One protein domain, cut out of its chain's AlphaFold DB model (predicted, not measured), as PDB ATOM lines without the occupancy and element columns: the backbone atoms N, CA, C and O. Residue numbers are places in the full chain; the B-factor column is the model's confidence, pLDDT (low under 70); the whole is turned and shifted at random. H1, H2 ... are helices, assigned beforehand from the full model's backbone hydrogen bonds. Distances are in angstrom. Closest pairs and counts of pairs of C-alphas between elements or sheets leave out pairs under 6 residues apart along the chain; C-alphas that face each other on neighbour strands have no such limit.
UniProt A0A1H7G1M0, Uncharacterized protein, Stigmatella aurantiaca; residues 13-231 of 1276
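This is residues 13 to 231 of the 1276 residues of an uncharacterized protein of Stigmatella aurantiaca (UniProt A0A1H7G1M0). Twelve helices, H1 to H12, stand side by side in one long row, each folding back on the one before, and the helices lie across the length of the rod that they build. Around H1 to H5 the row is partly doubled, H3 packing on H1 as well as on H2 and H5 packing on H3 as well as on H4; from H6 to H12 each helix packs on its chain neighbours. The printed part has 219 residues with twelve named helices, H1 to H12 in that order, and no named strand, and its class is all helix. It is loose, with a radius of gyration of the C-alphas of 23.2 A, and spans 72 by 30 by 30 A.

H1 is residues 13 to 28, beginning at C-alpha 13 (159.132, -25.956, 397.254). H2 is residues 32 to 45, H3 50 to 63, H4 66 to 77, H5 82 to 96 and H6 102 to 115. H7, residues 120 to 132, has its centre 3.6 A from the mean of the C-alphas. H8, residues 136 to 152, is 24.5 A from first to last C-alpha; H9, residues 156 to 172, is 24.2 A. H10 is residues 177 to 192. H11, residues 197 to 213, is 24.3 A long. H12, residues 218 to 231, ends at C-alpha 231 (184.339, -17.123, 345.234).

H1 to H11 form an up and down bundle, each helix running against the one before it. H1 and H2 are a hairpin, closest at the C-alphas of Ala 23 and Ala 35, 4.2 A. H1 touches H3 with residues 16 to 20 alone, the closest C-alphas being Val 16 and Leu 52, 6.7 A. H3 and H5 touch, the same way, closest at the C-alphas of Ala 50 and Ala 87, 5.3 A. H6 and H7 touch, closest at the C-alphas of Ile 106 and Leu 126, 6.1 A, at a shallow tilt of 34 degrees, only just short of steep. H8 touches H7 with residues 136 to 143 alone. H9 and H10 touch with 36 pairs of C-alphas within 8 A. H11 and H12 are a hairpin, closest at the C-alphas of Leu 201 and Ala 231, 6.6 A. H1 and H12 are apart. Every O i to N i+4 pair is within hydrogen-bond range in H2, H3, H4, H5, H7, H8, H9, H11 and H12; the others have 11 of 12 in H1, 9 of 10 in H6 and 11 of 12 in H10.

The two C-alphas farthest apart, those of Glu 29 and Ala 219, are 74.6 A apart. The printed part has no cut, and each link between helices is tight. The mean pLDDT of the printed part is 89.4, and no printed residue is under 70.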
ATOM      1  N   HIS A  13     157.770 -26.490 397.285       82.12
ATOM      2  CA  HIS A  13     159.132 -25.956 397.254       82.12
ATOM      3  C   HIS A  13     159.653 -25.566 398.643       82.12
ATOM      4  O   HIS A  13     160.803 -25.874 398.955       82.12
ATOM      5  N   ALA A  14     158.824 -24.966 399.503       82.94
ATOM      6  CA  ALA A  14     159.211 -24.646 400.877       82.94
ATOM      7  C   ALA A  14     159.526 -25.905 401.711       82.94
ATOM      8  O   ALA A  14     160.543 -25.938 402.407       82.94
ATOM      9  N   LYS A  15     158.705 -26.961 401.604       86.62
ATOM     10  CA  LYS A  15     158.943 -28.250 402.283       86.62
ATOM     11  C   LYS A  15     160.197 -28.956 401.752       86.62
ATOM     12  O   LYS A  15     160.991 -29.464 402.542       86.62
ATOM     13  N   VAL A  16     160.430 -28.939 400.435       88.94
ATOM     14  CA  VAL A  16     161.677 -29.447 399.837       88.94
ATOM     15  C   VAL A  16     162.882 -28.698 400.410       88.94
ATOM     16  O   VAL A  16     163.820 -29.338 400.877       88.94
ATOM     17  N   GLU A  17     162.853 -27.364 400.449       89.12
ATOM     18  CA  GLU A  17     163.968 -26.558 400.961       89.12
ATOM     19  C   GLU A  17     164.267 -26.838 402.449       89.12
ATOM     20  O   GLU A  17     165.431 -26.861 402.845       89.12
ATOM     21  N   GLN A  18     163.250 -27.140 403.266       89.44
ATOM     22  CA  GLN A  18     163.440 -27.592 404.651       89.44
ATOM     23  C   GLN A  18     164.200 -28.929 404.722       89.44
ATOM     24  O   GLN A  18     165.192 -29.025 405.446       89.44
ATOM     25  N   HIS A  19     163.812 -29.941 403.936       91.00
ATOM     26  CA  HIS A  19     164.555 -31.209 403.876       91.00
ATOM     27  C   HIS A  19     165.984 -31.028 403.331       91.00
ATOM     28  O   HIS A  19     166.912 -31.658 403.841       91.00
ATOM     29  N   LEU A  20     166.194 -30.124 402.364       91.31
ATOM     30  CA  LEU A  20     167.531 -29.761 401.878       91.31
ATOM     31  C   LEU A  20     168.395 -29.139 402.988       91.31
ATOM     32  O   LEU A  20     169.565 -29.494 403.118       91.31
ATOM     33  N   GLN A  21     167.830 -28.266 403.827       91.44
ATOM     34  CA  GLN A  21     168.537 -27.671 404.970       91.44
ATOM     35  C   GLN A  21     168.890 -28.700 406.055       91.44
ATOM     36  O   GLN A  21     169.957 -28.594 406.666       91.44
ATOM     37  N   VAL A  22     168.039 -29.707 406.287       90.56
ATOM     38  CA  VAL A  22     168.337 -30.821 407.208       90.56
ATOM     39  C   VAL A  22     169.445 -31.714 406.638       90.56
ATOM     40  O   VAL A  22     170.428 -31.974 407.332       90.56
ATOM     41  N   ALA A  23     169.365 -32.108 405.363       89.94
ATOM     42  CA  ALA A  23     170.416 -32.888 404.707       89.94
ATOM     43  C   ALA A  23     171.765 -32.137 404.688       89.94
ATOM     44  O   ALA A  23     172.792 -32.701 405.059       89.94
ATOM     45  N   ALA A  24     171.765 -30.836 404.378       89.31
ATOM     46  CA  ALA A  24     172.957 -29.982 404.416       89.31
ATOM     47  C   ALA A  24     173.501 -29.721 405.838       89.31
ATOM     48  O   ALA A  24     174.636 -29.261 405.998       89.31
ATOM     49  N   ARG A  25     172.723 -30.002 406.893       92.69
ATOM     50  CA  ARG A  25     173.224 -30.050 408.273       92.69
ATOM     51  C   ARG A  25     173.916 -31.386 408.544       92.69
ATOM     52  O   ARG A  25     175.076 -31.387 408.942       92.69
ATOM     53  N   LEU A  26     173.261 -32.500 408.218       90.06
ATOM     54  CA  LEU A  26     173.815 -33.849 408.383       90.06
ATOM     55  C   LEU A  26     175.114 -34.063 407.581       90.06
ATOM     56  O   LEU A  26     176.024 -34.722 408.075       90.06
ATOM     57  N   LEU A  27     175.258 -33.448 406.401       87.38
ATOM     58  CA  LEU A  27     176.523 -33.422 405.650       87.38
ATOM     59  C   LEU A  27     177.643 -32.673 406.385       87.38
ATOM     60  O   LEU A  27     178.768 -33.164 406.448       87.38
ATOM     61  N   ARG A  28     177.347 -31.513 406.993       89.25
ATOM     62  CA  ARG A  28     178.321 -30.775 407.823       89.25
ATOM     63  C   ARG A  28     178.748 -31.572 409.056       89.25
ATOM     64  O   ARG A  28     179.891 -31.465 409.483       89.25
ATOM     65  N   GLU A  29     177.864 -32.421 409.569       90.50
ATOM     66  CA  GLU A  29     178.136 -33.383 410.643       90.50
ATOM     67  C   GLU A  29     178.826 -34.680 410.150       90.50
ATOM     68  O   GLU A  29     178.965 -35.626 410.923       90.50
ATOM     69  N   ARG A  30     179.254 -34.752 408.875       87.38
ATOM     70  CA  ARG A  30     179.826 -35.935 408.187       87.38
ATOM     71  C   ARG A  30     178.915 -37.178 408.139       87.38
ATOM     72  O   ARG A  30     179.365 -38.271 407.813       87.38
ATOM     73  N   GLN A  31     177.616 -37.033 408.395       90.75
ATOM     74  CA  GLN A  31     176.633 -38.124 408.418       90.75
ATOM     75  C   GLN A  31     175.943 -38.306 407.051       90.75
ATOM     76  O   GLN A  31     174.713 -38.345 406.958       90.75
ATOM     77  N   ALA A  32     176.729 -38.429 405.973       87.31
ATOM     78  CA  ALA A  32     176.229 -38.457 404.593       87.31
ATOM     79  C   ALA A  32     175.159 -39.542 404.301       87.31
ATOM     80  O   ALA A  32     174.141 -39.194 403.698       87.31
ATOM     81  N   PRO A  33     175.251 -40.792 404.807       90.94
ATOM     82  CA  PRO A  33     174.181 -41.783 404.625       90.94
ATOM     83  C   PRO A  33     172.845 -41.379 405.271       90.94
ATOM     84  O   PRO A  33     171.778 -41.670 404.733       90.94
ATOM     85  N   LYS A  34     172.873 -40.651 406.400       89.06
ATOM     86  CA  LYS A  34     171.654 -40.105 407.027       89.06
ATOM     87  C   LYS A  34     171.128 -38.892 406.265       89.06
ATOM     88  O   LYS A  34     169.916 -38.774 406.110       89.06
ATOM     89  N   ALA A  35     172.014 -38.032 405.754       91.00
ATOM     90  CA  ALA A  35     171.636 -36.929 404.872       91.00
ATOM     91  C   ALA A  35     170.905 -37.450 403.624       91.00
ATOM     92  O   ALA A  35     169.839 -36.942 403.278       91.00
ATOM     93  N   PHE A  36     171.418 -38.521 403.008       94.12
ATOM     94  CA  PHE A  36     170.734 -39.218 401.922       94.12
ATOM     95  C   PHE A  36     169.384 -39.778 402.392       94.12
ATOM     96  O   PHE A  36     168.358 -39.507 401.774       94.12
ATOM     97  N   GLY A  37     169.346 -40.470 403.536       92.50
ATOM     98  CA  GLY A  37     168.118 -41.021 404.121       92.50
ATOM     99  C   GLY A  37     167.025 -39.998 404.481       92.50
ATOM    100  O   GLY A  37     165.854 -40.374 404.545       92.50
ATOM    101  N   GLU A  38     167.357 -38.723 404.710       92.25
ATOM    102  CA  GLU A  38     166.375 -37.624 404.801       92.25
ATOM    103  C   GLU A  38     165.812 -37.249 403.424       92.25
ATOM    104  O   GLU A  38     164.600 -37.094 403.275       92.25
ATOM    105  N   LEU A  39     166.659 -37.163 402.391       92.94
ATOM    106  CA  LEU A  39     166.213 -36.863 401.026       92.94
ATOM    107  C   LEU A  39     165.383 -38.003 400.414       92.94
ATOM    108  O   LEU A  39     164.412 -37.730 399.714       92.94
ATOM    109  N   VAL A  40     165.696 -39.266 400.733       93.25
ATOM    110  CA  VAL A  40     164.881 -40.434 400.346       93.25
ATOM    111  C   VAL A  40     163.505 -40.411 401.021       93.25
ATOM    112  O   VAL A  40     162.512 -40.810 400.411       93.25
ATOM    113  N   ARG A  41     163.409 -39.923 402.267       91.12
ATOM    114  CA  ARG A  41     162.114 -39.679 402.927       91.12
ATOM    115  C   ARG A  41     161.364 -38.531 402.253       91.12
ATOM    116  O   ARG A  41     160.196 -38.703 401.918       91.12
ATOM    117  N   ALA A  42     162.041 -37.421 401.956       90.56
ATOM    118  CA  ALA A  42     161.451 -36.303 401.222       90.56
ATOM    119  C   ALA A  42     160.875 -36.742 399.861       90.56
ATOM    120  O   ALA A  42     159.736 -36.405 399.559       90.56
ATOM    121  N   SER A  43     161.587 -37.570 399.084       89.69
ATOM    122  CA  SER A  43     161.118 -38.074 397.779       89.69
ATOM    123  C   SER A  43     160.006 -39.130 397.842       89.69
ATOM    124  O   SER A  43     159.541 -39.575 396.797       89.69
ATOM    125  N   ARG A  44     159.601 -39.572 399.041       88.50
ATOM    126  CA  ARG A  44     158.416 -40.427 399.257       88.50
ATOM    127  C   ARG A  44     157.193 -39.637 399.729       88.50
ATOM    128  O   ARG A  44     156.081 -40.126 399.591       88.50
ATOM    129  N   ILE A  45     157.406 -38.454 400.311       86.94
ATOM    130  CA  ILE A  45     156.372 -37.614 400.942       86.94
ATOM    131  C   ILE A  45     155.989 -36.427 400.042       86.94
ATOM    132  O   ILE A  45     154.865 -35.937 400.102       86.94
ATOM    133  N   LEU A  46     156.923 -35.951 399.215       87.69
ATOM    134  CA  LEU A  46     156.771 -34.794 398.334       87.69
ATOM    135  C   LEU A  46     156.963 -35.221 396.871       87.69
ATOM    136  O   LEU A  46     157.790 -36.100 396.604       87.69
ATOM    137  N   PRO A  47     156.266 -34.589 395.907       85.88
ATOM    138  CA  PRO A  47     156.520 -34.830 394.491       85.88
ATOM    139  C   PRO A  47     157.964 -34.447 394.134       85.88
ATOM    140  O   PRO A  47     158.552 -33.516 394.696       85.88
ATOM    141  N   MET A  48     158.557 -35.184 393.194       89.38
ATOM    142  CA  MET A  48     159.941 -34.959 392.784       89.38
ATOM    143  C   MET A  48     160.085 -33.578 392.136       89.38
ATOM    144  O   MET A  48     159.355 -33.241 391.211       89.38
ATOM    145  N   THR A  49     161.062 -32.788 392.585       90.62
ATOM    146  CA  THR A  49     161.362 -31.463 392.019       90.62
ATOM    147  C   THR A  49     162.785 -31.407 391.476       90.62
ATOM    148  O   THR A  49     163.663 -32.151 391.913       90.62
ATOM    149  N   ALA A  50     163.060 -30.462 390.572       89.25
ATOM    150  CA  ALA A  50     164.392 -30.274 389.991       89.25
ATOM    151  C   ALA A  50     165.497 -30.027 391.046       89.25
ATOM    152  O   ALA A  50     166.636 -30.450 390.843       89.25
ATOM    153  N   ARG A  51     165.165 -29.381 392.179       90.06
ATOM    154  CA  ARG A  51     166.084 -29.207 393.321       90.06
ATOM    155  C   ARG A  51     166.287 -30.508 394.099       90.06
ATOM    156  O   ARG A  51     167.432 -30.864 394.362       90.06
ATOM    157  N   LEU A  52     165.210 -31.229 394.423       91.38
ATOM    158  CA  LEU A  52     165.294 -32.497 395.159       91.38
ATOM    159  C   LEU A  52     166.081 -33.556 394.373       91.38
ATOM    160  O   LEU A  52     166.981 -34.180 394.926       91.38
ATOM    161  N   ALA A  53     165.825 -33.682 393.067       91.62
ATOM    162  CA  ALA A  53     166.575 -34.566 392.177       91.62
ATOM    163  C   ALA A  53     168.070 -34.200 392.121       91.62
ATOM    164  O   ALA A  53     168.925 -35.076 392.212       91.62
ATOM    165  N   ALA A  54     168.408 -32.910 392.017       93.75
ATOM    166  CA  ALA A  54     169.802 -32.464 392.017       93.75
ATOM    167  C   ALA A  54     170.521 -32.750 393.348       93.75
ATOM    168  O   ALA A  54     171.698 -33.108 393.332       93.75
ATOM    169  N   ALA A  55     169.814 -32.616 394.473       91.38
ATOM    170  CA  ALA A  55     170.350 -32.871 395.805       91.38
ATOM    171  C   ALA A  55     170.527 -34.364 396.102       91.38
ATOM    172  O   ALA A  55     171.567 -34.749 396.626       91.38
ATOM    173  N   LEU A  56     169.564 -35.213 395.716       93.31
ATOM    174  CA  LEU A  56     169.698 -36.674 395.800       93.31
ATOM    175  C   LEU A  56     170.991 -37.142 395.122       93.31
ATOM    176  O   LEU A  56     171.719 -37.941 395.700       93.31
ATOM    177  N   VAL A  57     171.315 -36.576 393.953       94.19
ATOM    178  CA  VAL A  57     172.547 -36.869 393.203       94.19
ATOM    179  C   VAL A  57     173.816 -36.363 393.877       94.19
ATOM    180  O   VAL A  57     174.806 -37.088 393.906       94.19
ATOM    181  N   THR A  58     173.846 -35.133 394.399       92.56
ATOM    182  CA  THR A  58     175.061 -34.646 395.081       92.56
ATOM    183  C   THR A  58     175.311 -35.408 396.375       92.56
ATOM    184  O   THR A  58     176.436 -35.821 396.623       92.56
ATOM    185  N   VAL A  59     174.260 -35.667 397.153       91.75
ATOM    186  CA  VAL A  59     174.378 -36.362 398.438       91.75
ATOM    187  C   VAL A  59     174.675 -37.851 398.250       91.75
ATOM    188  O   VAL A  59     175.439 -38.397 399.035       91.75
ATOM    189  N   SER A  60     174.167 -38.516 397.202       93.06
ATOM    190  CA  SER A  60     174.508 -39.925 396.953       93.06
ATOM    191  C   SER A  60     175.978 -40.134 396.595       93.06
ATOM    192  O   SER A  60     176.554 -41.129 397.018       93.06
ATOM    193  N   LEU A  61     176.577 -39.189 395.857       90.31
ATOM    194  CA  LEU A  61     178.001 -39.198 395.491       90.31
ATOM    195  C   LEU A  61     178.927 -38.870 396.678       90.31
ATOM    196  O   LEU A  61     180.105 -39.204 396.652       90.31
ATOM    197  N   GLU A  62     178.405 -38.210 397.715       87.19
ATOM    198  CA  GLU A  62     179.112 -37.962 398.982       87.19
ATOM    199  C   GLU A  62     178.873 -39.082 400.018       87.19
ATOM    200  O   GLU A  62     179.608 -39.183 400.998       87.19
ATOM    201  N   ALA A  63     177.853 -39.924 399.812       87.06
ATOM    202  CA  ALA A  63     177.454 -41.004 400.718       87.06
ATOM    203  C   ALA A  63     177.813 -42.423 400.230       87.06
ATOM    204  O   ALA A  63     177.696 -43.357 401.024       87.06
ATOM    205  N   GLY A  64     178.201 -42.603 398.961       89.00
ATOM    206  CA  GLY A  64     178.394 -43.923 398.342       89.00
ATOM    207  C   GLY A  64     177.081 -44.695 398.150       89.00
ATOM    208  O   GLY A  64     177.024 -45.905 398.368       89.00
ATOM    209  N   THR A  65     175.987 -43.988 397.841       91.81
ATOM    210  CA  THR A  65     174.625 -44.554 397.726       91.81
ATOM    211  C   THR A  65     173.999 -44.329 396.346       91.81
ATOM    212  O   THR A  65     172.780 -44.195 396.199       91.81
ATOM    213  N   GLU A  66     174.824 -44.275 395.302       91.44
ATOM    214  CA  GLU A  66     174.439 -43.915 393.936       91.44
ATOM    215  C   GLU A  66     173.426 -44.883 393.325       91.44
ATOM    216  O   GLU A  66     172.506 -44.444 392.638       91.44
ATOM    217  N   ALA A  67     173.535 -46.184 393.612       90.00
ATOM    218  CA  ALA A  67     172.583 -47.190 393.137       90.00
ATOM    219  C   ALA A  67     171.145 -46.893 393.604       90.00
ATOM    220  O   ALA A  67     170.202 -47.000 392.821       90.00
ATOM    221  N   ALA A  68     170.979 -46.442 394.853       89.19
ATOM    222  CA  ALA A  68     169.682 -46.038 395.393       89.19
ATOM    223  C   ALA A  68     169.195 -44.700 394.810       89.19
ATOM    224  O   ALA A  68     167.994 -44.502 394.634       89.19
ATOM    225  N   ALA A  69     170.103 -43.779 394.470       90.81
ATOM    226  CA  ALA A  69     169.734 -42.554 393.763       90.81
ATOM    227  C   ALA A  69     169.279 -42.842 392.324       90.81
ATOM    228  O   ALA A  69     168.293 -42.262 391.876       90.81
ATOM    229  N   ILE A  70     169.941 -43.769 391.621       94.06
ATOM    230  CA  ILE A  70     169.545 -44.220 390.280       94.06
ATOM    231  C   ILE A  70     168.118 -44.778 390.310       94.06
ATOM    232  O   ILE A  70     167.285 -44.289 389.552       94.06
ATOM    233  N   THR A  71     167.810 -45.734 391.197       93.06
ATOM    234  CA  THR A  71     166.477 -46.372 391.240       93.06
ATOM    235  C   THR A  71     165.356 -45.403 391.617       93.06
ATOM    236  O   THR A  71     164.277 -45.455 391.027       93.06
ATOM    237  N   LEU A  72     165.606 -44.473 392.547       91.31
ATOM    238  CA  LEU A  72     164.641 -43.428 392.905       91.31
ATOM    239  C   LEU A  72     164.411 -42.432 391.762       91.31
ATOM    240  O   LEU A  72     163.276 -42.014 391.538       91.31
ATOM    241  N   LEU A  73     165.461 -42.062 391.022       91.81
ATOM    242  CA  LEU A  73     165.331 -41.154 389.885       91.81
ATOM    243  C   LEU A  73     164.612 -41.832 388.714       91.81
ATOM    244  O   LEU A  73     163.709 -41.213 388.159       91.81
ATOM    245  N   THR A  74     164.923 -43.091 388.380       92.56
ATOM    246  CA  THR A  74     164.202 -43.829 387.325       92.56
ATOM    247  C   THR A  74     162.721 -43.996 387.661       92.56
ATOM    248  O   THR A  74     161.888 -43.605 386.853       92.56
ATOM    249  N   ALA A  75     162.379 -44.440 388.877       90.69
ATOM    250  CA  ALA A  75     160.984 -44.592 389.313       90.69
ATOM    251  C   ALA A  75     160.216 -43.255 389.426       90.69
ATOM    252  O   ALA A  75     158.989 -43.236 389.506       90.69
ATOM    253  N   SER A  76     160.926 -42.119 389.444       88.38
ATOM    254  CA  SER A  76     160.313 -40.787 389.401       88.38
ATOM    255  C   SER A  76     160.003 -40.299 387.980       88.38
ATOM    256  O   SER A  76     159.192 -39.391 387.830       88.38
ATOM    257  N   LEU A  77     160.590 -40.892 386.930       87.25
ATOM    258  CA  LEU A  77     160.364 -40.458 385.542       87.25
ATOM    259  C   LEU A  77     158.973 -40.817 385.008       87.25
ATOM    260  O   LEU A  77     158.469 -40.113 384.142       87.25
ATOM    261  N   GLU A  78     158.350 -41.867 385.540       85.62
ATOM    262  CA  GLU A  78     156.983 -42.297 385.197       85.62
ATOM    263  C   GLU A  78     155.900 -41.355 385.752       85.62
ATOM    264  O   GLU A  78     154.751 -41.419 385.335       85.62
ATOM    265  N   LYS A  79     156.249 -40.501 386.726       83.56
ATOM    266  CA  LYS A  79     155.295 -39.745 387.564       83.56
ATOM    267  C   LYS A  79     155.436 -38.228 387.442       83.56
ATOM    268  O   LYS A  79     154.893 -37.484 388.254       83.56
ATOM    269  N   VAL A  80     156.261 -37.773 386.505       84.50
ATOM    270  CA  VAL A  80     156.722 -36.387 386.401       84.50
ATOM    271  C   VAL A  80     156.809 -36.025 384.930       84.50
ATOM    272  O   VAL A  80     157.400 -36.770 384.156       84.50
ATOM    273  N   GLU A  81     156.302 -34.856 384.551       78.44
ATOM    274  CA  GLU A  81     156.274 -34.398 383.159       78.44
ATOM    275  C   GLU A  81     157.066 -33.093 382.940       78.44
ATOM    276  O   GLU A  81     157.673 -32.519 383.857       78.44
ATOM    277  N   GLY A  82     157.115 -32.646 381.681       81.81
ATOM    278  CA  GLY A  82     157.604 -31.327 381.277       81.81
ATOM    279  C   GLY A  82     158.991 -30.943 381.812       81.81
ATOM    280  O   GLY A  82     159.958 -31.711 381.777       81.81
ATOM    281  N   ALA A  83     159.105 -29.706 382.304       80.44
ATOM    282  CA  ALA A  83     160.375 -29.119 382.733       80.44
ATOM    283  C   ALA A  83     161.054 -29.881 383.888       80.44
ATOM    284  O   ALA A  83     162.287 -29.875 383.990       80.44
ATOM    285  N   VAL A  84     160.277 -30.557 384.742       85.44
ATOM    286  CA  VAL A  84     160.818 -31.331 385.864       85.44
ATOM    287  C   VAL A  84     161.311 -32.697 385.387       85.44
ATOM    288  O   VAL A  84     162.415 -33.085 385.764       85.44
ATOM    289  N   HIS A  85     160.603 -33.364 384.468       87.38
ATOM    290  CA  HIS A  85     161.060 -34.613 383.837       87.38
ATOM    291  C   HIS A  85     162.431 -34.432 383.168       87.38
ATOM    292  O   HIS A  85     163.373 -35.197 383.398       87.38
ATOM    293  N   ARG A  86     162.581 -33.338 382.408       90.56
ATOM    294  CA  ARG A  86     163.851 -32.905 381.807       90.56
ATOM    295  C   ARG A  86     164.958 -32.722 382.852       90.56
ATOM    296  O   ARG A  86     166.099 -33.125 382.628       90.56
ATOM    297  N   ALA A  87     164.643 -32.123 384.002       89.56
ATOM    298  CA  ALA A  87     165.601 -31.946 385.091       89.56
ATOM    299  C   ALA A  87     165.996 -33.279 385.754       89.56
ATOM    300  O   ALA A  87     167.179 -33.478 386.027       89.56
ATOM    301  N   VAL A  88     165.051 -34.199 385.961       91.06
ATOM    302  CA  VAL A  88     165.309 -35.536 386.519       91.06
ATOM    303  C   VAL A  88     166.200 -36.356 385.577       91.06
ATOM    304  O   VAL A  88     167.245 -36.828 386.025       91.06
ATOM    305  N   ARG A  89     165.887 -36.447 384.269       92.25
ATOM    306  CA  ARG A  89     166.733 -37.176 383.292       92.25
ATOM    307  C   ARG A  89     168.174 -36.642 383.252       92.25
ATOM    308  O   ARG A  89     169.112 -37.438 383.264       92.25
ATOM    309  N   ARG A  90     168.384 -35.315 383.317       92.88
ATOM    310  CA  ARG A  90     169.735 -34.713 383.433       92.88
ATOM    311  C   ARG A  90     170.507 -35.205 384.660       92.88
ATOM    312  O   ARG A  90     171.710 -35.443 384.566       92.88
ATOM    313  N   GLN A  91     169.852 -35.296 385.819       94.12
ATOM    314  CA  GLN A  91     170.510 -35.698 387.066       94.12
ATOM    315  C   GLN A  91     170.750 -37.217 387.101       94.12
ATOM    316  O   GLN A  91     171.833 -37.638 387.498       94.12
ATOM    317  N   LEU A  92     169.831 -38.030 386.569       94.00
ATOM    318  CA  LEU A  92     170.045 -39.466 386.348       94.00
ATOM    319  C   LEU A  92     171.280 -39.720 385.462       94.00
ATOM    320  O   LEU A  92     172.203 -40.419 385.878       94.00
ATOM    321  N   ALA A  93     171.361 -39.069 384.296       93.81
ATOM    322  CA  ALA A  93     172.531 -39.151 383.421       93.81
ATOM    323  C   ALA A  93     173.822 -38.663 384.112       93.81
ATOM    324  O   ALA A  93     174.904 -39.192 383.860       93.81
ATOM    325  N   ARG A  94     173.739 -37.687 385.028       94.94
ATOM    326  CA  ARG A  94     174.886 -37.230 385.831       94.94
ATOM    327  C   ARG A  94     175.383 -38.293 386.817       94.94
ATOM    328  O   ARG A  94     176.599 -38.390 386.969       94.94
ATOM    329  N   VAL A  95     174.504 -39.073 387.458       93.81
ATOM    330  CA  VAL A  95     174.925 -40.194 388.327       93.81
ATOM    331  C   VAL A  95     175.524 -41.313 387.490       93.81
ATOM    332  O   VAL A  95     176.633 -41.746 387.775       93.81
ATOM    333  N   LEU A  96     174.845 -41.734 386.418       93.69
ATOM    334  CA  LEU A  96     175.305 -42.838 385.567       93.69
ATOM    335  C   LEU A  96     176.715 -42.575 385.001       93.69
ATOM    336  O   LEU A  96     177.550 -43.471 385.005       93.69
ATOM    337  N   ARG A  97     177.036 -41.321 384.640       94.31
ATOM    338  CA  ARG A  97     178.399 -40.896 384.248       94.31
ATOM    339  C   ARG A  97     179.441 -40.914 385.371       94.31
ATOM    340  O   ARG A  97     180.628 -40.901 385.067       94.31
ATOM    341  N   ARG A  98     179.030 -40.837 386.638       91.50
ATOM    342  CA  ARG A  98     179.921 -40.830 387.813       91.50
ATOM    343  C   ARG A  98     180.160 -42.224 388.386       91.50
ATOM    344  O   ARG A  98     181.229 -42.447 388.929       91.50
ATOM    345  N   VAL A  99     179.217 -43.145 388.190       90.81
ATOM    346  CA  VAL A  99     179.352 -44.592 388.462       90.81
ATOM    347  C   VAL A  99     179.870 -45.338 387.213       90.81
ATOM    348  O   VAL A  99     179.682 -46.537 387.070       90.81
ATOM    349  N   GLU A 100     180.449 -44.609 386.252       88.12
ATOM    350  CA  GLU A 100     181.045 -45.119 385.002       88.12
ATOM    351  C   GLU A 100     180.129 -46.006 384.122       88.12
ATOM    352  O   GLU A 100     180.574 -46.626 383.158       88.12
ATOM    353  N   GLN A 101     178.810 -45.979 384.353       91.94
ATOM    354  CA  GLN A 101     177.786 -46.648 383.541       91.94
ATOM    355  C   GLN A 101     177.494 -45.846 382.260       91.94
ATOM    356  O   GLN A 101     176.376 -45.382 382.018       91.94
ATOM    357  N   VAL A 102     178.529 -45.657 381.437       90.38
ATOM    358  CA  VAL A 102     178.510 -44.793 380.248       90.38
ATOM    359  C   VAL A 102     177.428 -45.171 379.219       90.38
ATOM    360  O   VAL A 102     176.770 -44.242 378.751       90.38
ATOM    361  N   PRO A 103     177.148 -46.455 378.893       92.12
ATOM    362  CA  PRO A 103     176.072 -46.804 377.955       92.12
ATOM    363  C   PRO A 103     174.696 -46.314 378.429       92.12
ATOM    364  O   PRO A 103     174.023 -45.571 377.719       92.12
ATOM    365  N   ARG A 104     174.351 -46.582 379.694       92.88
ATOM    366  CA  ARG A 104     173.091 -46.133 380.310       92.88
ATOM    367  C   ARG A 104     173.005 -44.612 380.432       92.88
ATOM    368  O   ARG A 104     171.922 -44.037 380.377       92.88
ATOM    369  N   ALA A 105     174.143 -43.936 380.597       93.69
ATOM    370  CA  ALA A 105     174.199 -42.479 380.555       93.69
ATOM    371  C   ALA A 105     173.945 -41.908 379.151       93.69
ATOM    372  O   ALA A 105     173.346 -40.839 379.048       93.69
ATOM    373  N   ILE A 106     174.400 -42.593 378.098       93.19
ATOM    374  CA  ILE A 106     174.134 -42.247 376.697       93.19
ATOM    375  C   ILE A 106     172.634 -42.418 376.413       93.19
ATOM    376  O   ILE A 106     171.985 -41.434 376.068       93.19
ATOM    377  N   GLU A 107     172.063 -43.585 376.725       92.12
ATOM    378  CA  GLU A 107     170.622 -43.877 376.605       92.12
ATOM    379  C   GLU A 107     169.756 -42.822 377.323       92.12
ATOM    380  O   GLU A 107     168.804 -42.281 376.758       92.12
ATOM    381  N   ALA A 108     170.114 -42.453 378.561       91.62
ATOM    382  CA  ALA A 108     169.388 -41.449 379.345       91.62
ATOM    383  C   ALA A 108     169.464 -40.021 378.761       91.62
ATOM    384  O   ALA A 108     168.595 -39.193 379.053       91.62
ATOM    385  N   LEU A 109     170.490 -39.713 377.958       93.25
ATOM    386  CA  LEU A 109     170.651 -38.431 377.262       93.25
ATOM    387  C   LEU A 109     169.975 -38.438 375.887       93.25
ATOM    388  O   LEU A 109     169.357 -37.441 375.522       93.25
ATOM    389  N   GLU A 110     170.038 -39.548 375.155       92.19
ATOM    390  CA  GLU A 110     169.329 -39.754 373.887       92.19
ATOM    391  C   GLU A 110     167.814 -39.710 374.114       92.19
ATOM    392  O   GLU A 110     167.121 -38.885 373.517       92.19
ATOM    393  N   ALA A 111     167.309 -40.470 375.091       90.38
ATOM    394  CA  ALA A 111     165.908 -40.424 375.498       90.38
ATOM    395  C   ALA A 111     165.493 -39.044 376.041       90.38
ATOM    396  O   ALA A 111     164.340 -38.642 375.897       90.38
ATOM    397  N   LEU A 112     166.396 -38.285 376.677       91.06
ATOM    398  CA  LEU A 112     166.106 -36.896 377.049       91.06
ATOM    399  C   LEU A 112     165.917 -36.025 375.805       91.06
ATOM    400  O   LEU A 112     164.948 -35.274 375.756       91.06
ATOM    401  N   LEU A 113     166.819 -36.111 374.826       90.31
ATOM    402  CA  LEU A 113     166.808 -35.259 373.634       90.31
ATOM    403  C   LEU A 113     165.681 -35.611 372.656       90.31
ATOM    404  O   LEU A 113     165.195 -34.713 371.982       90.31
ATOM    405  N   ALA A 114     165.210 -36.860 372.639       88.38
ATOM    406  CA  ALA A 114     164.013 -37.256 371.895       88.38
ATOM    407  C   ALA A 114     162.738 -36.525 372.373       88.38
ATOM    408  O   ALA A 114     161.858 -36.237 371.571       88.38
ATOM    409  N   VAL A 115     162.648 -36.193 373.670       87.00
ATOM    410  CA  VAL A 115     161.514 -35.444 374.257       87.00
ATOM    411  C   VAL A 115     161.811 -33.940 374.351       87.00
ATOM    412  O   VAL A 115     160.915 -33.106 374.249       87.00
ATOM    413  N   PHE A 116     163.079 -33.571 374.550       86.75
ATOM    414  CA  PHE A 116     163.540 -32.196 374.738       86.75
ATOM    415  C   PHE A 116     164.765 -31.894 373.851       86.75
ATOM    416  O   PHE A 116     165.864 -31.716 374.390       86.75
ATOM    417  N   PRO A 117     164.594 -31.785 372.516       82.75
ATOM    418  CA  PRO A 117     165.679 -31.444 371.577       82.75
ATOM    419  C   PRO A 117     166.422 -30.156 371.977       82.75
ATOM    420  O   PRO A 117     167.646 -30.049 371.905       82.75
ATOM    421  N   GLU A 118     165.676 -29.232 372.582       81.81
ATOM    422  CA  GLU A 118     166.084 -27.914 373.075       81.81
ATOM    423  C   GLU A 118     167.088 -27.945 374.247       81.81
ATOM    424  O   GLU A 118     167.280 -26.952 374.958       81.81
ATOM    425  N   ASP A 119     167.712 -29.092 374.526       87.19
ATOM    426  CA  ASP A 119     168.668 -29.297 375.606       87.19
ATOM    427  C   ASP A 119     170.120 -29.343 375.150       87.19
ATOM    428  O   ASP A 119     170.839 -30.330 375.279       87.19
ATOM    429  N   HIS A 120     170.598 -28.181 374.722       85.69
ATOM    430  CA  HIS A 120     171.981 -27.958 374.308       85.69
ATOM    431  C   HIS A 120     173.019 -28.329 375.390       85.69
ATOM    432  O   HIS A 120     174.176 -28.600 375.071       85.69
ATOM    433  N   ARG A 121     172.630 -28.350 376.678       87.38
ATOM    434  CA  ARG A 121     173.500 -28.813 377.773       87.38
ATOM    435  C   ARG A 121     173.574 -30.339 377.818       87.38
ATOM    436  O   ARG A 121     174.665 -30.867 378.001       87.38
ATOM    437  N   ALA A 122     172.453 -31.035 377.626       89.94
ATOM    438  CA  ALA A 122     172.442 -32.490 377.493       89.94
ATOM    439  C   ALA A 122     173.150 -32.943 376.203       89.94
ATOM    440  O   ALA A 122     174.004 -33.821 376.268       89.94
ATOM    441  N   ARG A 123     172.889 -32.288 375.061       92.12
ATOM    442  CA  ARG A 123     173.497 -32.648 373.770       92.12
ATOM    443  C   ARG A 123     175.019 -32.545 373.763       92.12
ATOM    444  O   ARG A 123     175.665 -33.491 373.334       92.12
ATOM    445  N   ARG A 124     175.606 -31.477 374.316       91.50
ATOM    446  CA  ARG A 124     177.074 -31.383 374.450       91.50
ATOM    447  C   ARG A 124     177.663 -32.507 375.305       91.50
ATOM    448  O   ARG A 124     178.748 -32.990 375.010       91.50
ATOM    449  N   VAL A 125     176.956 -32.934 376.355       93.12
ATOM    450  CA  VAL A 125     177.391 -34.065 377.192       93.12
ATOM    451  C   VAL A 125     177.252 -35.394 376.446       93.12
ATOM    452  O   VAL A 125     178.125 -36.243 376.592       93.12
ATOM    453  N   LEU A 126     176.210 -35.567 375.630       94.31
ATOM    454  CA  LEU A 126     176.051 -36.736 374.765       94.31
ATOM    455  C   LEU A 126     177.167 -36.803 373.711       94.31
ATOM    456  O   LEU A 126     177.864 -37.808 373.645       94.31
ATOM    457  N   GLN A 127     177.393 -35.723 372.956       95.06
ATOM    458  CA  GLN A 127     178.452 -35.625 371.940       95.06
ATOM    459  C   GLN A 127     179.834 -35.985 372.521       95.06
ATOM    460  O   GLN A 127     180.544 -36.818 371.963       95.06
ATOM    461  N   GLU A 128     180.172 -35.437 373.694       94.12
ATOM    462  CA  GLU A 128     181.406 -35.744 374.434       94.12
ATOM    463  C   GLU A 128     181.521 -37.236 374.816       94.12
ATOM    464  O   GLU A 128     182.598 -37.823 374.714       94.12
ATOM    465  N   LEU A 129     180.428 -37.878 375.251       92.69
ATOM    466  CA  LEU A 129     180.434 -39.311 375.576       92.69
ATOM    467  C   LEU A 129     180.532 -40.196 374.329       92.69
ATOM    468  O   LEU A 129     181.251 -41.194 374.356       92.69
ATOM    469  N   LEU A 130     179.846 -39.841 373.242       94.06
ATOM    470  CA  LEU A 130     179.892 -40.580 371.979       94.06
ATOM    471  C   LEU A 130     181.291 -40.511 371.350       94.06
ATOM    472  O   LEU A 130     181.810 -41.536 370.914       94.06
ATOM    473  N   GLN A 131     181.952 -39.348 371.413       93.69
ATOM    474  CA  GLN A 131     183.357 -39.193 371.028       93.69
ATOM    475  C   GLN A 131     184.291 -40.059 371.893       93.69
ATOM    476  O   GLN A 131     185.114 -40.794 371.354       93.69
ATOM    477  N   ARG A 132     184.148 -40.031 373.228       92.19
ATOM    478  CA  ARG A 132     184.971 -40.849 374.147       92.19
ATOM    479  C   ARG A 132     184.765 -42.358 373.999       92.19
ATOM    480  O   ARG A 132     185.673 -43.117 374.314       92.19
ATOM    481  N   THR A 133     183.585 -42.790 373.561       91.12
ATOM    482  CA  THR A 133     183.241 -44.212 373.365       91.12
ATOM    483  C   THR A 133     183.435 -44.699 371.928       91.12
ATOM    484  O   THR A 133     183.112 -45.847 371.637       91.12
ATOM    485  N   GLY A 134     183.936 -43.854 371.019       90.56
ATOM    486  CA  GLY A 134     184.116 -44.206 369.606       90.56
ATOM    487  C   GLY A 134     182.806 -44.459 368.845       90.56
ATOM    488  O   GLY A 134     182.827 -45.043 367.764       90.56
ATOM    489  N   ARG A 135     181.653 -44.027 369.378       92.62
ATOM    490  CA  ARG A 135     180.328 -44.173 368.746       92.62
ATOM    491  C   ARG A 135     180.117 -43.096 367.673       92.62
ATOM    492  O   ARG A 135     179.240 -42.237 367.778       92.62
ATOM    493  N   TRP A 136     180.963 -43.128 366.646       92.38
ATOM    494  CA  TRP A 136     181.091 -42.071 365.640       92.38
ATOM    495  C   TRP A 136     179.824 -41.828 364.809       92.38
ATOM    496  O   TRP A 136     179.516 -40.677 364.506       92.38
ATOM    497  N   GLU A 137     179.054 -42.867 364.479       92.06
ATOM    498  CA  GLU A 137     177.811 -42.713 363.705       92.06
ATOM    499  C   GLU A 137     176.706 -42.024 364.518       92.06
ATOM    500  O   GLU A 137     176.090 -41.068 364.045       92.06
ATOM    501  N   ALA A 138     176.530 -42.413 365.783       90.94
ATOM    502  CA  ALA A 138     175.624 -41.731 366.706       90.94
ATOM    503  C   ALA A 138     176.059 -40.273 366.959       90.94
ATOM    504  O   ALA A 138     175.215 -39.382 367.060       90.94
ATOM    505  N   LEU A 139     177.372 -39.991 367.002       94.56
ATOM    506  CA  LEU A 139     177.885 -38.619 367.081       94.56
ATOM    507  C   LEU A 139     177.511 -37.806 365.830       94.56
ATOM    508  O   LEU A 139     177.065 -36.666 365.951       94.56
ATOM    509  N   VAL A 140     177.643 -38.395 364.639       94.25
ATOM    510  CA  VAL A 140     177.247 -37.782 363.361       94.25
ATOM    511  C   VAL A 140     175.746 -37.478 363.323       94.25
ATOM    512  O   VAL A 140     175.381 -36.353 362.979       94.25
ATOM    513  N   ALA A 141     174.894 -38.408 363.760       91.81
ATOM    514  CA  ALA A 141     173.449 -38.194 363.879       91.81
ATOM    515  C   ALA A 141     173.100 -37.103 364.915       91.81
ATOM    516  O   ALA A 141     172.262 -36.238 364.662       91.81
ATOM    517  N   SER A 142     173.795 -37.070 366.058       93.44
ATOM    518  CA  SER A 142     173.618 -36.033 367.089       93.44
ATOM    519  C   SER A 142     173.992 -34.627 366.590       93.44
ATOM    520  O   SER A 142     173.368 -33.634 366.978       93.44
ATOM    521  N   LEU A 143     174.996 -34.529 365.711       94.00
ATOM    522  CA  LEU A 143     175.417 -33.280 365.066       94.00
ATOM    523  C   LEU A 143     174.476 -32.855 363.926       94.00
ATOM    524  O   LEU A 143     174.261 -31.659 363.742       94.00
ATOM    525  N   GLU A 144     173.883 -33.804 363.199       92.62
ATOM    526  CA  GLU A 144     172.824 -33.542 362.213       92.62
ATOM    527  C   GLU A 144     171.555 -32.995 362.877       92.62
ATOM    528  O   GLU A 144     171.040 -31.962 362.447       92.62
ATOM    529  N   GLY A 145     171.122 -33.600 363.989       90.12
ATOM    530  CA  GLY A 145     170.017 -33.084 364.799       90.12
ATOM    531  C   GLY A 145     170.263 -31.653 365.289       90.12
ATOM    532  O   GLY A 145     169.397 -30.795 365.133       90.12
ATOM    533  N   GLU A 146     171.465 -31.342 365.798       92.38
ATOM    534  CA  GLU A 146     171.799 -29.962 366.186       92.38
ATOM    535  C   GLU A 146     171.821 -28.988 365.002       92.38
ATOM    536  O   GLU A 146     171.409 -27.840 365.162       92.38
ATOM    537  N   ALA A 147     172.275 -29.422 363.822       92.25
ATOM    538  CA  ALA A 147     172.288 -28.578 362.635       92.25
ATOM    539  C   ALA A 147     170.870 -28.238 362.151       92.25
ATOM    540  O   ALA A 147     170.569 -27.066 361.914       92.25
ATOM    541  N   GLN A 148     169.987 -29.236 362.071       90.00
ATOM    542  CA  GLN A 148     168.603 -29.052 361.632       90.00
ATOM    543  C   GLN A 148     167.800 -28.198 362.628       90.00
ATOM    544  O   GLN A 148     167.098 -27.269 362.236       90.00
ATOM    545  N   GLU A 149     167.959 -28.443 363.929       86.94
ATOM    546  CA  GLU A 149     167.337 -27.651 364.997       86.94
ATOM    547  C   GLU A 149     167.828 -26.201 365.087       86.94
ATOM    548  O   GLU A 149     167.090 -25.319 365.540       86.94
ATOM    549  N   ALA A 150     169.088 -25.955 364.722       87.75
ATOM    550  CA  ALA A 150     169.636 -24.611 364.613       87.75
ATOM    551  C   ALA A 150     169.047 -23.897 363.386       87.75
ATOM    552  O   ALA A 150     168.603 -22.755 363.500       87.75
ATOM    553  N   LEU A 151     168.955 -24.585 362.243       87.12
ATOM    554  CA  LEU A 151     168.356 -24.058 361.015       87.12
ATOM    555  C   LEU A 151     166.870 -23.703 361.185       87.12
ATOM    556  O   LEU A 151     166.468 -22.613 360.790       87.12
ATOM    557  N   VAL A 152     166.070 -24.555 361.840       87.56
ATOM    558  CA  VAL A 152     164.643 -24.285 362.129       87.56
ATOM    559  C   VAL A 152     164.443 -23.009 362.970       87.56
ATOM    560  O   VAL A 152     163.400 -22.366 362.875       87.56
ATOM    561  N   ARG A 153     165.453 -22.596 363.747       82.94
ATOM    562  CA  ARG A 153     165.460 -21.349 364.536       82.94
ATOM    563  C   ARG A 153     166.173 -20.166 363.878       82.94
ATOM    564  O   ARG A 153     166.205 -19.091 364.469       82.94
ATOM    565  N   GLY A 154     166.764 -20.340 362.697       85.81
ATOM    566  CA  GLY A 154     167.609 -19.319 362.071       85.81
ATOM    567  C   GLY A 154     168.976 -19.123 362.747       85.81
ATOM    568  O   GLY A 154     169.665 -18.148 362.462       85.81
ATOM    569  N   GLU A 155     169.425 -20.045 363.606       88.06
ATOM    570  CA  GLU A 155     170.783 -20.054 364.176       88.06
ATOM    571  C   GLU A 155     171.815 -20.576 363.144       88.06
ATOM    572  O   GLU A 155     172.592 -21.493 363.416       88.06
ATOM    573  N   PHE A 156     171.836 -20.013 361.930       87.50
ATOM    574  CA  PHE A 156     172.606 -20.525 360.785       87.50
ATOM    575  C   PHE A 156     174.107 -20.716 361.073       87.50
ATOM    576  O   PHE A 156     174.677 -21.738 360.698       87.50
ATOM    577  N   TYR A 157     174.748 -19.805 361.821       87.06
ATOM    578  CA  TYR A 157     176.147 -19.962 362.259       87.06
ATOM    579  C   TYR A 157     176.375 -21.248 363.077       87.06
ATOM    580  O   TYR A 157     177.409 -21.914 362.967       87.06
ATOM    581  N   ARG A 158     175.395 -21.635 363.897       88.12
ATOM    582  CA  ARG A 158     175.444 -22.864 364.689       88.12
ATOM    583  C   ARG A 158     175.173 -24.095 363.830       88.12
ATOM    584  O   ARG A 158     175.873 -25.090 364.008       88.12
ATOM    585  N   ALA A 159     174.248 -24.006 362.872       91.44
ATOM    586  CA  ALA A 159     174.035 -25.053 361.873       91.44
ATOM    587  C   ALA A 159     175.315 -25.314 361.060       91.44
ATOM    588  O   ALA A 159     175.759 -26.459 360.948       91.44
ATOM    589  N   ALA A 160     175.983 -24.253 360.592       92.81
ATOM    590  CA  ALA A 160     177.285 -24.317 359.934       92.81
ATOM    591  C   ALA A 160     178.350 -24.984 360.819       92.81
ATOM    592  O   ALA A 160     179.036 -25.906 360.376       92.81
ATOM    593  N   ARG A 161     178.466 -24.572 362.091       94.06
ATOM    594  CA  ARG A 161     179.429 -25.149 363.041       94.06
ATOM    595  C   ARG A 161     179.189 -26.643 363.290       94.06
ATOM    596  O   ARG A 161     180.148 -27.412 363.245       94.06
ATOM    597  N   ALA A 162     177.949 -27.048 363.567       92.62
ATOM    598  CA  ALA A 162     177.600 -28.447 363.814       92.62
ATOM    599  C   ALA A 162     177.881 -29.310 362.573       92.62
ATOM    600  O   ALA A 162     178.536 -30.347 362.670       92.62
ATOM    601  N   THR A 163     177.505 -28.819 361.389       94.56
ATOM    602  CA  THR A 163     177.715 -29.521 360.114       94.56
ATOM    603  C   THR A 163     179.200 -29.602 359.727       94.56
ATOM    604  O   THR A 163     179.649 -30.652 359.271       94.56
ATOM    605  N   ARG A 164     180.015 -28.564 359.986       94.75
ATOM    606  CA  ARG A 164     181.480 -28.615 359.779       94.75
ATOM    607  C   ARG A 164     182.161 -29.593 360.743       94.75
ATOM    608  O   ARG A 164     183.103 -30.275 360.347       94.75
ATOM    609  N   TRP A 165     181.692 -29.704 361.989       94.44
ATOM    610  CA  TRP A 165     182.199 -30.721 362.921       94.44
ATOM    611  C   TRP A 165     181.799 -32.133 362.471       94.44
ATOM    612  O   TRP A 165     182.649 -33.021 362.432       94.44
ATOM    613  N   ARG A 166     180.553 -32.323 362.015       95.06
ATOM    614  CA  ARG A 166     180.087 -33.579 361.406       95.06
ATOM    615  C   ARG A 166     180.965 -33.996 360.223       95.06
ATOM    616  O   ARG A 166     181.377 -35.149 360.156       95.06
ATOM    617  N   ALA A 167     181.307 -33.048 359.348       92.94
ATOM    618  CA  ALA A 167     182.187 -33.271 358.204       92.94
ATOM    619  C   ALA A 167     183.590 -33.760 358.619       92.94
ATOM    620  O   ALA A 167     184.121 -34.687 358.010       92.94
ATOM    621  N   ARG A 168     184.165 -33.202 359.696       94.19
ATOM    622  CA  ARG A 168     185.443 -33.667 360.271       94.19
ATOM    623  C   ARG A 168     185.357 -35.085 360.822       94.19
ATOM    624  O   ARG A 168     186.167 -35.921 360.442       94.19
ATOM    625  N   VAL A 169     184.340 -35.398 361.629       92.25
ATOM    626  CA  VAL A 169     184.134 -36.765 362.157       92.25
ATOM    627  C   VAL A 169     183.948 -37.777 361.017       92.25
ATOM    628  O   VAL A 169     184.514 -38.870 361.059       92.25
ATOM    629  N   GLN A 170     183.213 -37.403 359.965       91.88
ATOM    630  CA  GLN A 170     183.030 -38.234 358.774       91.88
ATOM    631  C   GLN A 170     184.341 -38.464 358.003       91.88
ATOM    632  O   GLN A 170     184.577 -39.590 357.573       91.88
ATOM    633  N   ALA A 171     185.196 -37.448 357.856       88.19
ATOM    634  CA  ALA A 171     186.469 -37.567 357.140       88.19
ATOM    635  C   ALA A 171     187.551 -38.305 357.946       88.19
ATOM    636  O   ALA A 171     188.198 -39.211 357.429       88.19
ATOM    637  N   GLU A 172     187.746 -37.922 359.208       89.81
ATOM    638  CA  GLU A 172     188.865 -38.368 360.047       89.81
ATOM    639  C   GLU A 172     188.605 -39.741 360.684       89.81
ATOM    640  O   GLU A 172     189.476 -40.608 360.667       89.81
ATOM    641  N   GLN A 173     187.406 -39.940 361.248       91.25
ATOM    642  CA  GLN A 173     187.103 -41.089 362.112       91.25
ATOM    643  C   GLN A 173     186.347 -42.191 361.362       91.25
ATOM    644  O   GLN A 173     186.737 -43.353 361.414       91.25
ATOM    645  N   LEU A 174     185.301 -41.828 360.607       87.25
ATOM    646  CA  LEU A 174     184.542 -42.776 359.773       87.25
ATOM    647  C   LEU A 174     185.179 -43.031 358.397       87.25
ATOM    648  O   LEU A 174     184.728 -43.923 357.683       87.25
ATOM    649  N   ARG A 175     186.178 -42.229 357.989       85.31
ATOM    650  CA  ARG A 175     186.832 -42.273 356.660       85.31
ATOM    651  C   ARG A 175     185.859 -42.192 355.467       85.31
ATOM    652  O   ARG A 175     186.199 -42.542 354.341       85.31
ATOM    653  N   SER A 176     184.651 -41.679 355.693       87.19
ATOM    654  CA  SER A 176     183.577 -41.546 354.707       87.19
ATOM    655  C   SER A 176     183.697 -40.203 353.978       87.19
ATOM    656  O   SER A 176     182.905 -39.278 354.175       87.19
ATOM    657  N   LEU A 177     184.742 -40.084 353.153       83.94
ATOM    658  CA  LEU A 177     185.158 -38.821 352.531       83.94
ATOM    659  C   LEU A 177     184.056 -38.187 351.655       83.94
ATOM    660  O   LEU A 177     183.895 -36.968 351.668       83.94
ATOM    661  N   ALA A 178     183.230 -38.992 350.978       79.06
ATOM    662  CA  ALA A 178     182.088 -38.501 350.199       79.06
ATOM    663  C   ALA A 178     181.020 -37.806 351.076       79.06
ATOM    664  O   ALA A 178     180.658 -36.657 350.816       79.06
ATOM    665  N   ARG A 179     180.577 -38.454 352.169       85.69
ATOM    666  CA  ARG A 179     179.621 -37.867 353.134       85.69
ATOM    667  C   ARG A 179     180.206 -36.623 353.816       85.69
ATOM    668  O   ARG A 179     179.495 -35.648 354.061       85.69
ATOM    669  N   ALA A 180     181.514 -36.626 354.078       89.19
ATOM    670  CA  ALA A 180     182.220 -35.469 354.616       89.19
ATOM    671  C   ALA A 180     182.213 -34.274 353.646       89.19
ATOM    672  O   ALA A 180     181.879 -33.166 354.060       89.19
ATOM    673  N   ALA A 181     182.527 -34.480 352.363       85.00
ATOM    674  CA  ALA A 181     182.517 -33.427 351.342       85.00
ATOM    675  C   ALA A 181     181.125 -32.800 351.129       85.00
ATOM    676  O   ALA A 181     181.007 -31.584 350.949       85.00
ATOM    677  N   GLU A 182     180.065 -33.608 351.200       86.69
ATOM    678  CA  GLU A 182     178.681 -33.128 351.185       86.69
ATOM    679  C   GLU A 182     178.370 -32.270 352.426       86.69
ATOM    680  O   GLU A 182     177.811 -31.176 352.314       86.69
ATOM    681  N   SER A 183     178.797 -32.718 353.614       91.88
ATOM    682  CA  SER A 183     178.670 -31.957 354.863       91.88
ATOM    683  C   SER A 183     179.460 -30.640 354.838       91.88
ATOM    684  O   SER A 183     178.952 -29.630 355.321       91.88
ATOM    685  N   TYR A 184     180.654 -30.599 354.237       93.06
ATOM    686  CA  TYR A 184     181.389 -29.346 354.015       93.06
ATOM    687  C   TYR A 184     180.619 -28.392 353.083       93.06
ATOM    688  O   TYR A 184     180.486 -27.212 353.407       93.06
ATOM    689  N   GLY A 185     180.031 -28.892 351.989       88.62
ATOM    690  CA  GLY A 185     179.162 -28.097 351.107       88.62
ATOM    691  C   GLY A 185     177.961 -27.497 351.851       88.62
ATOM    692  O   GLY A 185     177.777 -26.279 351.865       88.62
ATOM    693  N   LYS A 186     177.200 -28.334 352.573       91.06
ATOM    694  CA  LYS A 186     176.068 -27.902 353.417       91.06
ATOM    695  C   LYS A 186     176.491 -26.857 354.462       91.06
ATOM    696  O   LYS A 186     175.836 -25.825 354.591       91.06
ATOM    697  N   ALA A 187     177.615 -27.074 355.151       93.56
ATOM    698  CA  ALA A 187     178.148 -26.143 356.146       93.56
ATOM    699  C   ALA A 187     178.547 -24.780 355.550       93.56
ATOM    700  O   ALA A 187     178.326 -23.756 356.194       93.56
ATOM    701  N   ALA A 188     179.105 -24.749 354.335       91.31
ATOM    702  CA  ALA A 188     179.433 -23.503 353.642       91.31
ATOM    703  C   ALA A 188     178.172 -22.718 353.247       91.31
ATOM    704  O   ALA A 188     178.112 -21.508 353.452       91.31
ATOM    705  N   ASN A 189     177.136 -23.402 352.756       89.81
ATOM    706  CA  ASN A 189     175.888 -22.759 352.328       89.81
ATOM    707  C   ASN A 189     175.143 -22.092 353.504       89.81
ATOM    708  O   ASN A 189     174.530 -21.042 353.323       89.81
ATOM    709  N   TYR A 190     175.239 -22.646 354.720       91.56
ATOM    710  CA  TYR A 190     174.719 -22.004 355.938       91.56
ATOM    711  C   TYR A 190     175.501 -20.740 356.348       91.56
ATOM    712  O   TYR A 190     174.937 -19.875 357.015       91.56
ATOM    713  N   LEU A 191     176.772 -20.597 355.947       89.06
ATOM    714  CA  LEU A 191     177.539 -19.357 356.138       89.06
ATOM    715  C   LEU A 191     177.204 -18.312 355.065       89.06
ATOM    716  O   LEU A 191     177.068 -17.137 355.391       89.06
ATOM    717  N   GLU A 192     176.964 -18.722 353.814       85.69
ATOM    718  CA  GLU A 192     176.484 -17.805 352.762       85.69
ATOM    719  C   GLU A 192     175.095 -17.228 353.074       85.69
ATOM    720  O   GLU A 192     174.839 -16.063 352.784       85.69
ATOM    721  N   GLN A 193     174.223 -17.997 353.738       86.56
ATOM    722  CA  GLN A 193     172.932 -17.514 354.259       86.56
ATOM    723  C   GLN A 193     173.066 -16.475 355.390       86.56
ATOM    724  O   GLN A 193     172.092 -15.795 355.700       86.56
ATOM    725  N   MET A 194     174.260 -16.330 355.976       83.44
ATOM    726  CA  MET A 194     174.629 -15.295 356.955       83.44
ATOM    727  C   MET A 194     175.504 -14.185 356.350       83.44
ATOM    728  O   MET A 194     176.093 -13.406 357.094       83.44
ATOM    729  N   GLU A 195     175.645 -14.152 355.021       84.19
ATOM    730  CA  GLU A 195     176.542 -13.253 354.277       84.19
ATOM    731  C   GLU A 195     178.050 -13.434 354.598       84.19
ATOM    732  O   GLU A 195     178.897 -12.726 354.051       84.19
ATOM    733  N   ASP A 196     178.427 -14.457 355.383       86.56
ATOM    734  CA  ASP A 196     179.821 -14.832 355.672       86.56
ATOM    735  C   ASP A 196     180.439 -15.637 354.515       86.56
ATOM    736  O   ASP A 196     180.785 -16.820 354.613       86.56
ATOM    737  N   ALA A 197     180.601 -14.963 353.378       85.75
ATOM    738  CA  ALA A 197     181.260 -15.513 352.199       85.75
ATOM    739  C   ALA A 197     182.744 -15.868 352.463       85.75
ATOM    740  O   ALA A 197     183.286 -16.786 351.844       85.75
ATOM    741  N   GLY A 198     183.404 -15.181 353.407       87.25
ATOM    742  CA  GLY A 198     184.796 -15.438 353.792       87.25
ATOM    743  C   GLY A 198     184.977 -16.749 354.562       87.25
ATOM    744  O   GLY A 198     185.916 -17.507 354.283       87.25
ATOM    745  N   GLY A 199     184.062 -17.040 355.487       87.50
ATOM    746  CA  GLY A 199     183.940 -18.323 356.164       87.50
ATOM    747  C   GLY A 199     183.517 -19.425 355.198       87.50
ATOM    748  O   GLY A 199     184.195 -20.454 355.137       87.50
ATOM    749  N   ALA A 200     182.485 -19.194 354.378       89.69
ATOM    750  CA  ALA A 200     182.016 -20.146 353.368       89.69
ATOM    751  C   ALA A 200     183.133 -20.603 352.412       89.69
ATOM    752  O   ALA A 200     183.287 -21.805 352.185       89.69
ATOM    753  N   LEU A 201     183.970 -19.676 351.924       91.06
ATOM    754  CA  LEU A 201     185.144 -20.002 351.106       91.06
ATOM    755  C   LEU A 201     186.098 -20.963 351.832       91.06
ATOM    756  O   LEU A 201     186.491 -21.976 351.257       91.06
ATOM    757  N   SER A 202     186.429 -20.697 353.102       91.75
ATOM    758  CA  SER A 202     187.327 -21.574 353.876       91.75
ATOM    759  C   SER A 202     186.761 -22.989 354.057       91.75
ATOM    760  O   SER A 202     187.496 -23.970 353.990       91.75
ATOM    761  N   VAL A 203     185.440 -23.111 354.230       92.06
ATOM    762  CA  VAL A 203     184.754 -24.398 354.403       92.06
ATOM    763  C   VAL A 203     184.677 -25.172 353.079       92.06
ATOM    764  O   VAL A 203     184.819 -26.395 353.091       92.06
ATOM    765  N   ARG A 204     184.538 -24.489 351.932       91.62
ATOM    766  CA  ARG A 204     184.658 -25.132 350.610       91.62
ATOM    767  C   ARG A 204     186.097 -25.556 350.295       91.62
ATOM    768  O   ARG A 204     186.275 -26.629 349.733       91.62
ATOM    769  N   LEU A 205     187.123 -24.807 350.707       92.50
ATOM    770  CA  LEU A 205     188.523 -25.241 350.549       92.50
ATOM    771  C   LEU A 205     188.855 -26.481 351.405       92.50
ATOM    772  O   LEU A 205     189.496 -27.402 350.899       92.50
ATOM    773  N   ASP A 206     188.362 -26.562 352.650       90.88
ATOM    774  CA  ASP A 206     188.423 -27.796 353.460       90.88
ATOM    775  C   ASP A 206     187.742 -28.971 352.727       90.88
ATOM    776  O   ASP A 206     188.320 -30.052 352.589       90.88
ATOM    777  N   GLY A 207     186.532 -28.750 352.201       88.62
ATOM    778  CA  GLY A 207     185.786 -29.755 351.441       88.62
ATOM    779  C   GLY A 207     186.472 -30.196 350.143       88.62
ATOM    780  O   GLY A 207     186.341 -31.354 349.754       88.62
ATOM    781  N   LEU A 208     187.231 -29.313 349.486       90.06
ATOM    782  CA  LEU A 208     187.888 -29.592 348.203       90.06
ATOM    783  C   LEU A 208     189.083 -30.526 348.391       90.06
ATOM    784  O   LEU A 208     189.253 -31.475 347.627       90.06
ATOM    785  N   ARG A 209     189.857 -30.310 349.462       91.44
ATOM    786  CA  ARG A 209     190.916 -31.231 349.902       91.44
ATOM    787  C   ARG A 209     190.350 -32.627 350.179       91.44
ATOM    788  O   ARG A 209     190.958 -33.619 349.788       91.44
ATOM    789  N   VAL A 210     189.159 -32.706 350.781       87.62
ATOM    790  CA  VAL A 210     188.467 -33.978 351.052       87.62
ATOM    791  C   VAL A 210     187.912 -34.636 349.781       87.62
ATOM    792  O   VAL A 210     188.045 -35.849 349.648       87.62
ATOM    793  N   LEU A 211     187.372 -33.879 348.815       85.06
ATOM    794  CA  LEU A 211     186.981 -34.415 347.498       85.06
ATOM    795  C   LEU A 211     188.180 -34.973 346.720       85.06
ATOM    796  O   LEU A 211     188.082 -36.044 346.126       85.06
ATOM    797  N   HIS A 212     189.316 -34.271 346.742       87.88
ATOM    798  CA  HIS A 212     190.543 -34.733 346.093       87.88
ATOM    799  C   HIS A 212     191.076 -36.011 346.761       87.88
ATOM    800  O   HIS A 212     191.331 -37.000 346.080       87.88
ATOM    801  N   ALA A 213     191.138 -36.042 348.098       83.56
ATOM    802  CA  ALA A 213     191.512 -37.239 348.857       83.56
ATOM    803  C   ALA A 213     190.533 -38.418 348.676       83.56
ATOM    804  O   ALA A 213     190.924 -39.568 348.863       83.56
ATOM    805  N   ALA A 214     189.276 -38.154 348.300       80.44
ATOM    806  CA  ALA A 214     188.280 -39.176 347.975       80.44
ATOM    807  C   ALA A 214     188.442 -39.786 346.571       80.44
ATOM    808  O   ALA A 214     187.696 -40.705 346.237       80.44
ATOM    809  N   GLY A 215     189.347 -39.265 345.733       80.88
ATOM    810  CA  GLY A 215     189.444 -39.665 344.327       80.88
ATOM    811  C   GLY A 215     188.222 -39.253 343.497       80.88
ATOM    812  O   GLY A 215     187.836 -39.972 342.578       80.88
ATOM    813  N   ALA A 216     187.578 -38.124 343.832       80.81
ATOM    814  CA  ALA A 216     186.451 -37.606 343.058       80.81
ATOM    815  C   ALA A 216     186.846 -37.357 341.590       80.81
ATOM    816  O   ALA A 216     187.985 -36.994 341.294       80.81
ATOM    817  N   SER A 217     185.900 -37.532 340.661       83.56
ATOM    818  CA  SER A 217     186.188 -37.408 339.229       83.56
ATOM    819  C   SER A 217     186.645 -35.995 338.845       83.56
ATOM    820  O   SER A 217     186.246 -34.998 339.451       83.56
ATOM    821  N   GLU A 218     187.459 -35.902 337.792       80.31
ATOM    822  CA  GLU A 218     188.046 -34.643 337.318       80.31
ATOM    823  C   GLU A 218     186.984 -33.565 337.024       80.31
ATOM    824  O   GLU A 218     187.183 -32.395 337.343       80.31
ATOM    825  N   ALA A 219     185.808 -33.959 336.525       76.19
ATOM    826  CA  ALA A 219     184.661 -33.070 336.325       76.19
ATOM    827  C   ALA A 219     184.109 -32.479 337.642       76.19
ATOM    828  O   ALA A 219     183.754 -31.302 337.694       76.19
ATOM    829  N   VAL A 220     184.069 -33.262 338.728       78.19
ATOM    830  CA  VAL A 220     183.652 -32.777 340.058       78.19
ATOM    831  C   VAL A 220     184.721 -31.857 340.648       78.19
ATOM    832  O   VAL A 220     184.393 -30.797 341.181       78.19
ATOM    833  N   LEU A 221     185.999 -32.221 340.515       84.44
ATOM    834  CA  LEU A 221     187.115 -31.424 341.026       84.44
ATOM    835  C   LEU A 221     187.270 -30.094 340.279       84.44
ATOM    836  O   LEU A 221     187.447 -29.063 340.925       84.44
ATOM    837  N   THR A 222     187.132 -30.066 338.952       84.69
ATOM    838  CA  THR A 222     187.152 -28.821 338.157       84.69
ATOM    839  C   THR A 222     185.936 -27.940 338.443       84.69
ATOM    840  O   THR A 222     186.104 -26.737 338.657       84.69
ATOM    841  N   ALA A 223     184.731 -28.512 338.564       80.06
ATOM    842  CA  ALA A 223     183.538 -27.774 338.984       80.06
ATOM    843  C   ALA A 223     183.728 -27.125 340.368       80.06
ATOM    844  O   ALA A 223     183.581 -25.907 340.506       80.06
ATOM    845  N   ALA A 224     184.142 -27.903 341.372       83.06
ATOM    846  CA  ALA A 224     184.407 -27.424 342.729       83.06
ATOM    847  C   ALA A 224     185.540 -26.377 342.779       83.06
ATOM    848  O   ALA A 224     185.434 -25.374 343.492       83.06
ATOM    849  N   SER A 225     186.584 -26.548 341.963       88.94
ATOM    850  CA  SER A 225     187.673 -25.574 341.801       88.94
ATOM    851  C   SER A 225     187.178 -24.260 341.192       88.94
ATOM    852  O   SER A 225     187.548 -23.192 341.674       88.94
ATOM    853  N   SER A 226     186.287 -24.306 340.195       87.00
ATOM    854  CA  SER A 226     185.679 -23.107 339.593       87.00
ATOM    855  C   SER A 226     184.783 -22.344 340.584       87.00
ATOM    856  O   SER A 226     184.799 -21.109 340.634       87.00
ATOM    857  N   VAL A 227     184.064 -23.070 341.449       84.75
ATOM    858  CA  VAL A 227     183.258 -22.513 342.548       84.75
ATOM    859  C   VAL A 227     184.152 -21.822 343.579       84.75
ATOM    860  O   VAL A 227     183.840 -20.709 344.002       84.75
ATOM    861  N   CYS A 228     185.291 -22.423 343.936       88.75
ATOM    862  CA  CYS A 228     186.262 -21.807 344.839       88.75
ATOM    863  C   CYS A 228     186.960 -20.597 344.197       88.75
ATOM    864  O   CYS A 228     187.074 -19.559 344.842       88.75
ATOM    865  N   LEU A 229     187.377 -20.672 342.927       89.06
ATOM    866  CA  LEU A 229     188.057 -19.574 342.225       89.06
ATOM    867  C   LEU A 229     187.144 -18.364 342.011       89.06
ATOM    868  O   LEU A 229     187.566 -17.234 342.241       89.06
ATOM    869  N   SER A 230     185.886 -18.590 341.623       86.38
ATOM    870  CA  SER A 230     184.893 -17.521 341.448       86.38
ATOM    871  C   SER A 230     184.394 -16.932 342.772       86.38
ATOM    872  O   SER A 230     183.876 -15.817 342.786       86.38
ATOM    873  N   ALA A 231     184.530 -17.655 343.887       83.56
ATOM    874  CA  ALA A 231     184.339 -17.123 345.234       83.56
ATOM    875  C   ALA A 231     185.567 -16.306 345.682       83.56
ATOM    876  O   ALA A 231     185.430 -15.163 346.111       83.56
TER     877      ALA A 231